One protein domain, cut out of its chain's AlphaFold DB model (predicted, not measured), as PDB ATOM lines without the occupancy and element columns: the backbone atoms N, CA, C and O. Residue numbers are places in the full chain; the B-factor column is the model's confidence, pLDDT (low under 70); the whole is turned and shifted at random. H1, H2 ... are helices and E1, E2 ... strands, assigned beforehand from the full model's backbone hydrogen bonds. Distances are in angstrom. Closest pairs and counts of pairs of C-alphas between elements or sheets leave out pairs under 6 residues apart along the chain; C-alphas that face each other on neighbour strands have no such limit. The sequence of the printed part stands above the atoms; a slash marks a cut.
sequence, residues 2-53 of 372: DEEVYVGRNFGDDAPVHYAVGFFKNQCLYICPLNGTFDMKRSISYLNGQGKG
ATOM      1  N   ASP A   2     120.208 -25.189  39.130       67.38
ATOM      2  CA  ASP A   2     119.452 -26.012  40.071       67.38
ATOM      3  C   ASP A   2     118.850 -25.110  41.151       67.38
ATOM      4  O   ASP A   2     119.552 -24.275  41.724       67.38
ATOM      5  N   GLU A   3     117.546 -25.233  41.384       80.69
ATOM      6  CA  GLU A   3     116.860 -24.492  42.439       80.69
ATOM      7  C   GLU A   3     117.438 -24.889  43.801       80.69
ATOM      8  O   GLU A   3     117.477 -26.067  44.173       80.69
ATOM      9  N   GLU A   4     117.913 -23.904  44.561       86.81
ATOM     10  CA  GLU A   4     118.425 -24.147  45.903       86.81
ATOM     11  C   GLU A   4     117.265 -24.287  46.886       86.81
ATOM     12  O   GLU A   4     116.552 -23.332  47.186       86.81
ATOM     13  N   VAL A   5     117.087 -25.491  47.419       89.00
ATOM     14  CA  VAL A   5     116.038 -25.766  48.405       89.00
ATOM     15  C   VAL A   5     116.588 -25.549  49.809       89.00
ATOM     16  O   VAL A   5     117.608 -26.134  50.173       89.00
ATOM     17  N   TYR A   6     115.887 -24.773  50.632       90.12
ATOM     18  CA  TYR A   6     116.187 -24.608  52.054       90.12
ATOM     19  C   TYR A   6     115.109 -25.280  52.902       90.12
ATOM     20  O   TYR A   6     113.920 -25.137  52.638       90.12
ATOM     21  N   VAL A   7     115.525 -26.012  53.935       88.56
ATOM     22  CA  VAL A   7     114.625 -26.692  54.872       88.56
ATOM     23  C   VAL A   7     114.817 -26.096  56.258       88.56
ATOM     24  O   VAL A   7     115.928 -26.084  56.793       88.56
ATOM     25  N   GLY A   8     113.724 -25.592  56.828       87.56
ATOM     26  CA  GLY A   8     113.677 -25.031  58.173       87.56
ATOM     27  C   GLY A   8     113.250 -26.051  59.225       87.56
ATOM     28  O   GLY A   8     112.422 -26.922  58.959       87.56
ATOM     29  N   ARG A   9     113.780 -25.924  60.443       82.94
ATOM     30  CA  ARG A   9     113.192 -26.541  61.643       82.94
ATOM     31  C   ARG A   9     112.751 -25.451  62.605       82.94
ATOM     32  O   ARG A   9     113.550 -24.576  62.930       82.94
ATOM     33  N   ASN A  10     111.496 -25.530  63.042       83.06
ATOM     34  CA  ASN A  10     110.979 -24.690  64.113       83.06
ATOM     35  C   ASN A  10     111.470 -25.226  65.460       83.06
ATOM     36  O   ASN A  10     111.373 -26.431  65.719       83.06
ATOM     37  N   PHE A  11     111.941 -24.336  66.319       69.38
ATOM     38  CA  PHE A  11     112.115 -24.615  67.735       69.38
ATOM     39  C   PHE A  11     110.947 -23.960  68.471       69.38
ATOM     40  O   PHE A  11     110.898 -22.740  68.606       69.38
ATOM     41  N   GLY A  12     109.975 -24.778  68.883       58.16
ATOM     42  CA  GLY A  12     108.883 -24.317  69.735       58.16
ATOM     43  C   GLY A  12     109.394 -23.959  71.132       58.16
ATOM     44  O   GLY A  12     110.254 -24.661  71.671       58.16
ATOM     45  N   ASP A  13     108.852 -22.885  71.704       53.34
ATOM     46  CA  ASP A  13     109.118 -22.459  73.079       53.34
ATOM     47  C   ASP A  13     108.350 -23.356  74.067       53.34
ATOM     48  O   ASP A  13     107.253 -23.036  74.509       53.34
ATOM     49  N   ASP A  14     108.937 -24.499  74.432       51.25
ATOM     50  CA  ASP A  14     108.615 -25.187  75.701       51.25
ATOM     51  C   ASP A  14     109.448 -24.607  76.870       51.25
ATOM     52  O   ASP A  14     109.428 -25.109  77.997       51.25
ATOM     53  N   ALA A  15     110.233 -23.557  76.601       52.34
ATOM     54  CA  ALA A  15     111.057 -22.865  77.578       52.34
ATOM     55  C   ALA A  15     110.273 -21.721  78.251       52.34
ATOM     56  O   ALA A  15     109.458 -21.066  77.608       52.34
ATOM     57  N   PRO A  16     110.556 -21.391  79.525       56.62
ATOM     58  CA  PRO A  16     109.950 -20.251  80.229       56.62
ATOM     59  C   PRO A  16     110.461 -18.884  79.726       56.62
ATOM     60  O   PRO A  16     110.351 -17.880  80.428       56.62
ATOM     61  N   VAL A  17     111.104 -18.845  78.558       62.94
ATOM     62  CA  VAL A  17     111.775 -17.673  78.000       62.94
ATOM     63  C   VAL A  17     110.997 -17.256  76.767       62.94
ATOM     64  O   VAL A  17     110.965 -17.993  75.797       62.94
ATOM     65  N   HIS A  18     110.391 -16.073  76.802       72.44
ATOM     66  CA  HIS A  18     109.701 -15.513  75.646       72.44
ATOM     67  C   HIS A  18     110.638 -14.587  74.875       72.44
ATOM     68  O   HIS A  18     111.198 -13.644  75.440       72.44
ATOM     69  N   TYR A  19     110.796 -14.844  73.581       83.25
ATOM     70  CA  TYR A  19     111.568 -13.978  72.698       83.25
ATOM     71  C   TYR A  19     110.695 -12.865  72.115       83.25
ATOM     72  O   TYR A  19     109.513 -13.050  71.832       83.25
ATOM     73  N   ALA A  20     111.296 -11.698  71.896       88.25
ATOM     74  CA  ALA A  20     110.648 -10.578  71.232       88.25
ATOM     75  C   ALA A  20     111.649  -9.824  70.352       88.25
ATOM     76  O   ALA A  20     112.841  -9.757  70.663       88.25
ATOM     77  N   VAL A  21     111.157  -9.231  69.266       89.19
ATOM     78  CA  VAL A  21     111.923  -8.300  68.433       89.19
ATOM     79  C   VAL A  21     111.628  -6.884  68.899       89.19
ATOM     80  O   VAL A  21     110.474  -6.460  68.936       89.19
ATOM     81  N   GLY A  22     112.690  -6.162  69.249       90.88
ATOM     82  CA  GLY A  22     112.638  -4.747  69.590       90.88
ATOM     83  C   GLY A  22     113.141  -3.886  68.438       90.88
ATOM     84  O   GLY A  22     114.214  -4.160  67.899       90.88
ATOM     85  N   PHE A  23     112.415  -2.830  68.077       89.62
ATOM     86  CA  PHE A  23     112.903  -1.833  67.124       89.62
ATOM     87  C   PHE A  23     112.525  -0.411  67.542       89.62
ATOM     88  O   PHE A  23     111.510  -0.180  68.196       89.62
ATOM     89  N   PHE A  24     113.360   0.554  67.157       91.19
ATOM     90  CA  PHE A  24     113.155   1.968  67.461       91.19
ATOM     91  C   PHE A  24     112.625   2.722  66.246       91.19
ATOM     92  O   PHE A  24     113.218   2.675  65.168       91.19
ATOM     93  N   LYS A  25     111.539   3.475  66.433       85.75
ATOM     94  CA  LYS A  25     111.022   4.417  65.433       85.75
ATOM     95  C   LYS A  25     110.375   5.602  66.137       85.75
ATOM     96  O   LYS A  25     109.672   5.420  67.125       85.75
ATOM     97  N   ASN A  26     110.613   6.819  65.650       87.62
ATOM     98  CA  ASN A  26     110.051   8.050  66.226       87.62
ATOM     99  C   ASN A  26     110.285   8.173  67.746       87.62
ATOM    100  O   ASN A  26     109.375   8.519  68.492       87.62
ATOM    101  N   GLN A  27     111.499   7.840  68.204       88.38
ATOM    102  CA  GLN A  27     111.889   7.842  69.627       88.38
ATOM    103  C   GLN A  27     111.087   6.881  70.530       88.38
ATOM    104  O   GLN A  27     111.207   6.945  71.749       88.38
ATOM    105  N   CYS A  28     110.317   5.958  69.950       87.12
ATOM    106  CA  CYS A  28     109.583   4.924  70.672       87.12
ATOM    107  C   CYS A  28     110.221   3.550  70.422       87.12
ATOM    108  O   CYS A  28     110.596   3.239  69.286       87.12
ATOM    109  N   LEU A  29     110.337   2.737  71.477       89.25
ATOM    110  CA  LEU A  29     110.697   1.321  71.387       89.25
ATOM    111  C   LEU A  29     109.420   0.501  71.200       89.25
ATOM    112  O   LEU A  29     108.547   0.508  72.063       89.25
ATOM    113  N   TYR A  30     109.344  -0.232  70.098       88.12
ATOM    114  CA  TYR A  30     108.286  -1.198  69.835       88.12
ATOM    115  C   TYR A  30     108.819  -2.594  70.135       88.12
ATOM    116  O   TYR A  30     109.925  -2.929  69.712       88.12
ATOM    117  N   ILE A  31     108.042  -3.396  70.865       88.69
ATOM    118  CA  ILE A  31     108.383  -4.775  71.225       88.69
ATOM    119  C   ILE A  31     107.310  -5.691  70.642       88.69
ATOM    120  O   ILE A  31     106.144  -5.597  71.018       88.69
ATOM    121  N   CYS A  32     107.705  -6.574  69.727       86.75
ATOM    122  CA  CYS A  32     106.826  -7.559  69.102       86.75
ATOM    123  C   CYS A  32     107.193  -8.963  69.604       86.75
ATOM    124  O   CYS A  32     108.329  -9.389  69.368       86.75
ATOM    125  N   PRO A  33     106.291  -9.691  70.287       86.19
ATOM    126  CA  PRO A  33     106.569 -11.059  70.714       86.19
ATOM    127  C   PRO A  33     106.778 -11.972  69.498       86.19
ATOM    128  O   PRO A  33     106.116 -11.818  68.471       86.19
ATOM    129  N   LEU A  34     107.709 -12.918  69.609       84.94
ATOM    130  CA  LEU A  34     107.960 -13.930  68.590       84.94
ATOM    131  C   LEU A  34     107.204 -15.214  68.926       84.94
ATOM    132  O   LEU A  34     107.306 -15.728  70.033       84.94
ATOM    133  N   ASN A  35     106.506 -15.776  67.939       82.06
ATOM    134  CA  ASN A  35     105.839 -17.073  68.091       82.06
ATOM    135  C   ASN A  35     106.818 -18.259  68.038       82.06
ATOM    136  O   ASN A  35     106.463 -19.368  68.427       82.06
ATOM    137  N   GLY A  36     108.020 -18.054  67.499       79.62
ATOM    138  CA  GLY A  36     109.030 -19.095  67.352       79.62
ATOM    139  C   GLY A  36     110.198 -18.641  66.489       79.62
ATOM    140  O   GLY A  36     110.183 -17.555  65.904       79.62
ATOM    141  N   THR A  37     111.216 -19.492  66.403       83.25
ATOM    142  CA  THR A  37     112.402 -19.256  65.576       83.25
ATOM    143  C   THR A  37     112.653 -20.446  64.660       83.25
ATOM    144  O   THR A  37     112.442 -21.602  65.031       83.25
ATOM    145  N   PHE A  38     113.106 -20.157  63.441       86.06
ATOM    146  CA  PHE A  38     113.395 -21.168  62.431       86.06
ATOM    147  C   PHE A  38     114.883 -21.159  62.092       86.06
ATOM    148  O   PHE A  38     115.430 -20.130  61.702       86.06
ATOM    149  N   ASP A  39     115.525 -22.320  62.189       86.38
ATOM    150  CA  ASP A  39     116.867 -22.540  61.641       86.38
ATOM    151  C   ASP A  39     116.727 -23.148  60.243       86.38
ATOM    152  O   ASP A  39     116.282 -24.293  60.102       86.38
ATOM    153  N   MET A  40     117.054 -22.362  59.216       89.81
ATOM    154  CA  MET A  40     116.977 -22.759  57.809       89.81
ATOM    155  C   MET A  40     118.334 -23.234  57.299       89.81
ATOM    156  O   MET A  40     119.327 -22.514  57.365       89.81
ATOM    157  N   LYS A  41     118.369 -24.439  56.723       89.12
ATOM    158  CA  LYS A  41     119.588 -25.037  56.159       89.12
ATOM    159  C   LYS A  41     119.391 -25.406  54.704       89.12
ATOM    160  O   LYS A  41     118.335 -25.908  54.325       89.12
ATOM    161  N   ARG A  42     120.436 -25.201  53.899       89.81
ATOM    162  CA  ARG A  42     120.470 -25.648  52.502       89.81
ATOM    163  C   ARG A  42     120.315 -27.166  52.457       89.81
ATOM    164  O   ARG A  42     121.045 -27.901  53.124       89.81
ATOM    165  N   SER A  43     119.340 -27.626  51.691       84.94
ATOM    166  CA  SER A  43     119.044 -29.035  51.490       84.94
ATOM    167  C   SER A  43     120.063 -29.655  50.548       84.94
ATOM    168  O   SER A  43     120.362 -29.113  49.488       84.94
ATOM    169  N   ILE A  44     120.561 -30.831  50.918       84.62
ATOM    170  CA  ILE A  44     121.440 -31.656  50.080       84.62
ATOM    171  C   ILE A  44     120.722 -32.905  49.558       84.62
ATOM    172  O   ILE A  44     121.359 -33.864  49.134       84.62
ATOM    173  N   SER A  45     119.384 -32.922  49.589       77.19
ATOM    174  CA  SER A  45     118.581 -34.086  49.186       77.19
ATOM    175  C   SER A  45     118.861 -34.557  47.755       77.19
ATOM    176  O   SER A  45     118.751 -35.749  47.480       77.19
ATOM    177  N   TYR A  46     119.290 -33.654  46.869       73.75
ATOM    178  CA  TYR A  46     119.708 -33.990  45.506       73.75
ATOM    179  C   TYR A  46     120.934 -34.928  45.469       73.75
ATOM    180  O   TYR A  46     120.999 -35.809  44.614       73.75
ATOM    181  N   LEU A  47     121.859 -34.831  46.436       74.25
ATOM    182  CA  LEU A  47     123.007 -35.744  46.561       74.25
ATOM    183  C   LEU A  47     122.573 -37.150  47.003       74.25
ATOM    184  O   LEU A  47     123.129 -38.149  46.553       74.25
ATOM    185  N   ASN A  48     121.533 -37.245  47.837       65.81
ATOM    186  CA  ASN A  48     121.009 -38.530  48.313       65.81
ATOM    187  C   ASN A  48     120.301 -39.330  47.203       65.81
ATOM    188  O   ASN A  48     120.239 -40.557  47.274       65.81
ATOM    189  N   GLY A  49     119.768 -38.654  46.178       60.41
ATOM    190  CA  GLY A  49     119.144 -39.296  45.016       60.41
ATOM    191  C   GLY A  49     120.153 -39.942  44.060       60.41
ATOM    192  O   GLY A  49     119.876 -41.009  43.515       60.41
ATOM    193  N   GLN A  50     121.346 -39.357  43.908       54.97
ATOM    194  CA  GLN A  50     122.383 -39.864  42.998       54.97
ATOM    195  C   GLN A  50     122.986 -41.206  43.454       54.97
ATOM    196  O   GLN A  50     123.361 -42.022  42.616       54.97
ATOM    197  N   GLY A  51     122.997 -41.494  44.762       52.53
ATOM    198  CA  GLY A  51     123.470 -42.779  45.300       52.53
ATOM    199  C   GLY A  51     122.528 -43.968  45.061       52.53
ATOM    200  O   GLY A  51     122.984 -45.109  45.034       52.53
ATOM    201  N   LYS A  52     121.225 -43.735  44.834       51.50
ATOM    202  CA  LYS A  52     120.247 -44.815  44.580       51.50
ATOM    203  C   LYS A  52     120.273 -45.334  43.138       51.50
ATOM    204  O   LYS A  52     119.875 -46.467  42.885       51.50
ATOM    205  N   GLY A  53     120.792 -44.549  42.190       47.94
ATOM    206  CA  GLY A  53     120.970 -44.984  40.799       47.94
ATOM    207  C   GLY A  53     122.091 -46.014  40.604       47.94
ATOM    208  O   GLY A  53     122.123 -46.683  39.575       47.94
TER     209      GLY A  53
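AT A GLANCE: This is residues 2 to 53 of the 372 residues of an uncharacterized protein of Onchocerca ochengi (UniProt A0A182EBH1). Two narrow two-stranded ribbons, E1 with E4 and E2 with E3, follow one another like a wide, open V, with a short helix, H1, beyond the far end of the E1 and E4 ribbon. The chain runs out along E1, loops through residues 12 to 19, makes the hairpin of E2 and E3, and folds back as E4 beside E1; the turn at residues 24 to 29 sticks out at one end and the tail of residues 47 to 53 at the other. The printed part has 52 residues with four named strands and then one named helix, in the order E1, E2, E3, E4, H1. There are two antiparallel sheets of two strands each, in the orders E1 - E4 and E2 - E3, and the class is mostly strand. The whole is extended, with a radius of gyration of the C-alphas of 18.4 A and spans of 60 by 29 by 9 A.

IN THESE COORDINATES: E1 holds residues 6 to 11 and is 16.2 A long, beginning at C-alpha 6 at (116.187, -24.608, 52.054). E2, residues 20 to 25, measures 16.1 A. E3, residues 28 to 33, measures 16.3 A and begins at C-alpha 28 at (109.583, 4.924, 70.672). E4, residues 37 to 42, measures 16.6 A. H1, residues 45 to 50, is 9.3 A from first to last C-alpha and ends at C-alpha 50 at (122.383, -39.864, 42.998).

HOW THE PARTS SIT: E1 and E4 are antiparallel neighbours, with 154 degrees between their directions. The C-alphas of Gly 8 and Met 40 face each other at 4.0 A. N of Val 7 and O of Lys 41, 2.8 A apart, are within hydrogen-bond range. E2 and E3 are a hairpin of antiparallel strands at 157 degrees. The C-alphas of Ala 20 and Pro 33 face each other at 4.1 A, and N of Val 21 and O of Cys 32, 2.8 A apart, are within hydrogen-bond range. E1 and E2 are apart, and so are E3 and E4. H1 is apart from E1, E2 and E3. In H1, 1 of 2 O i to N i+4 pairs is within hydrogen-bond range, beside 3 of 3 O i to N i+3 pairs.

THE WHOLE: The two C-alphas farthest apart are those of Gln 27 and Gly 53, at 60.9 A. The printed part has no cut. The links from E2 to E3, E3 to E4 and E4 to H1 are tight; the link from E1 to E2, 8 residues, is short. The mean pLDDT of the printed part is 77.9, with residue 2, residues 11 to 17 and residues 48 to 53 under 70.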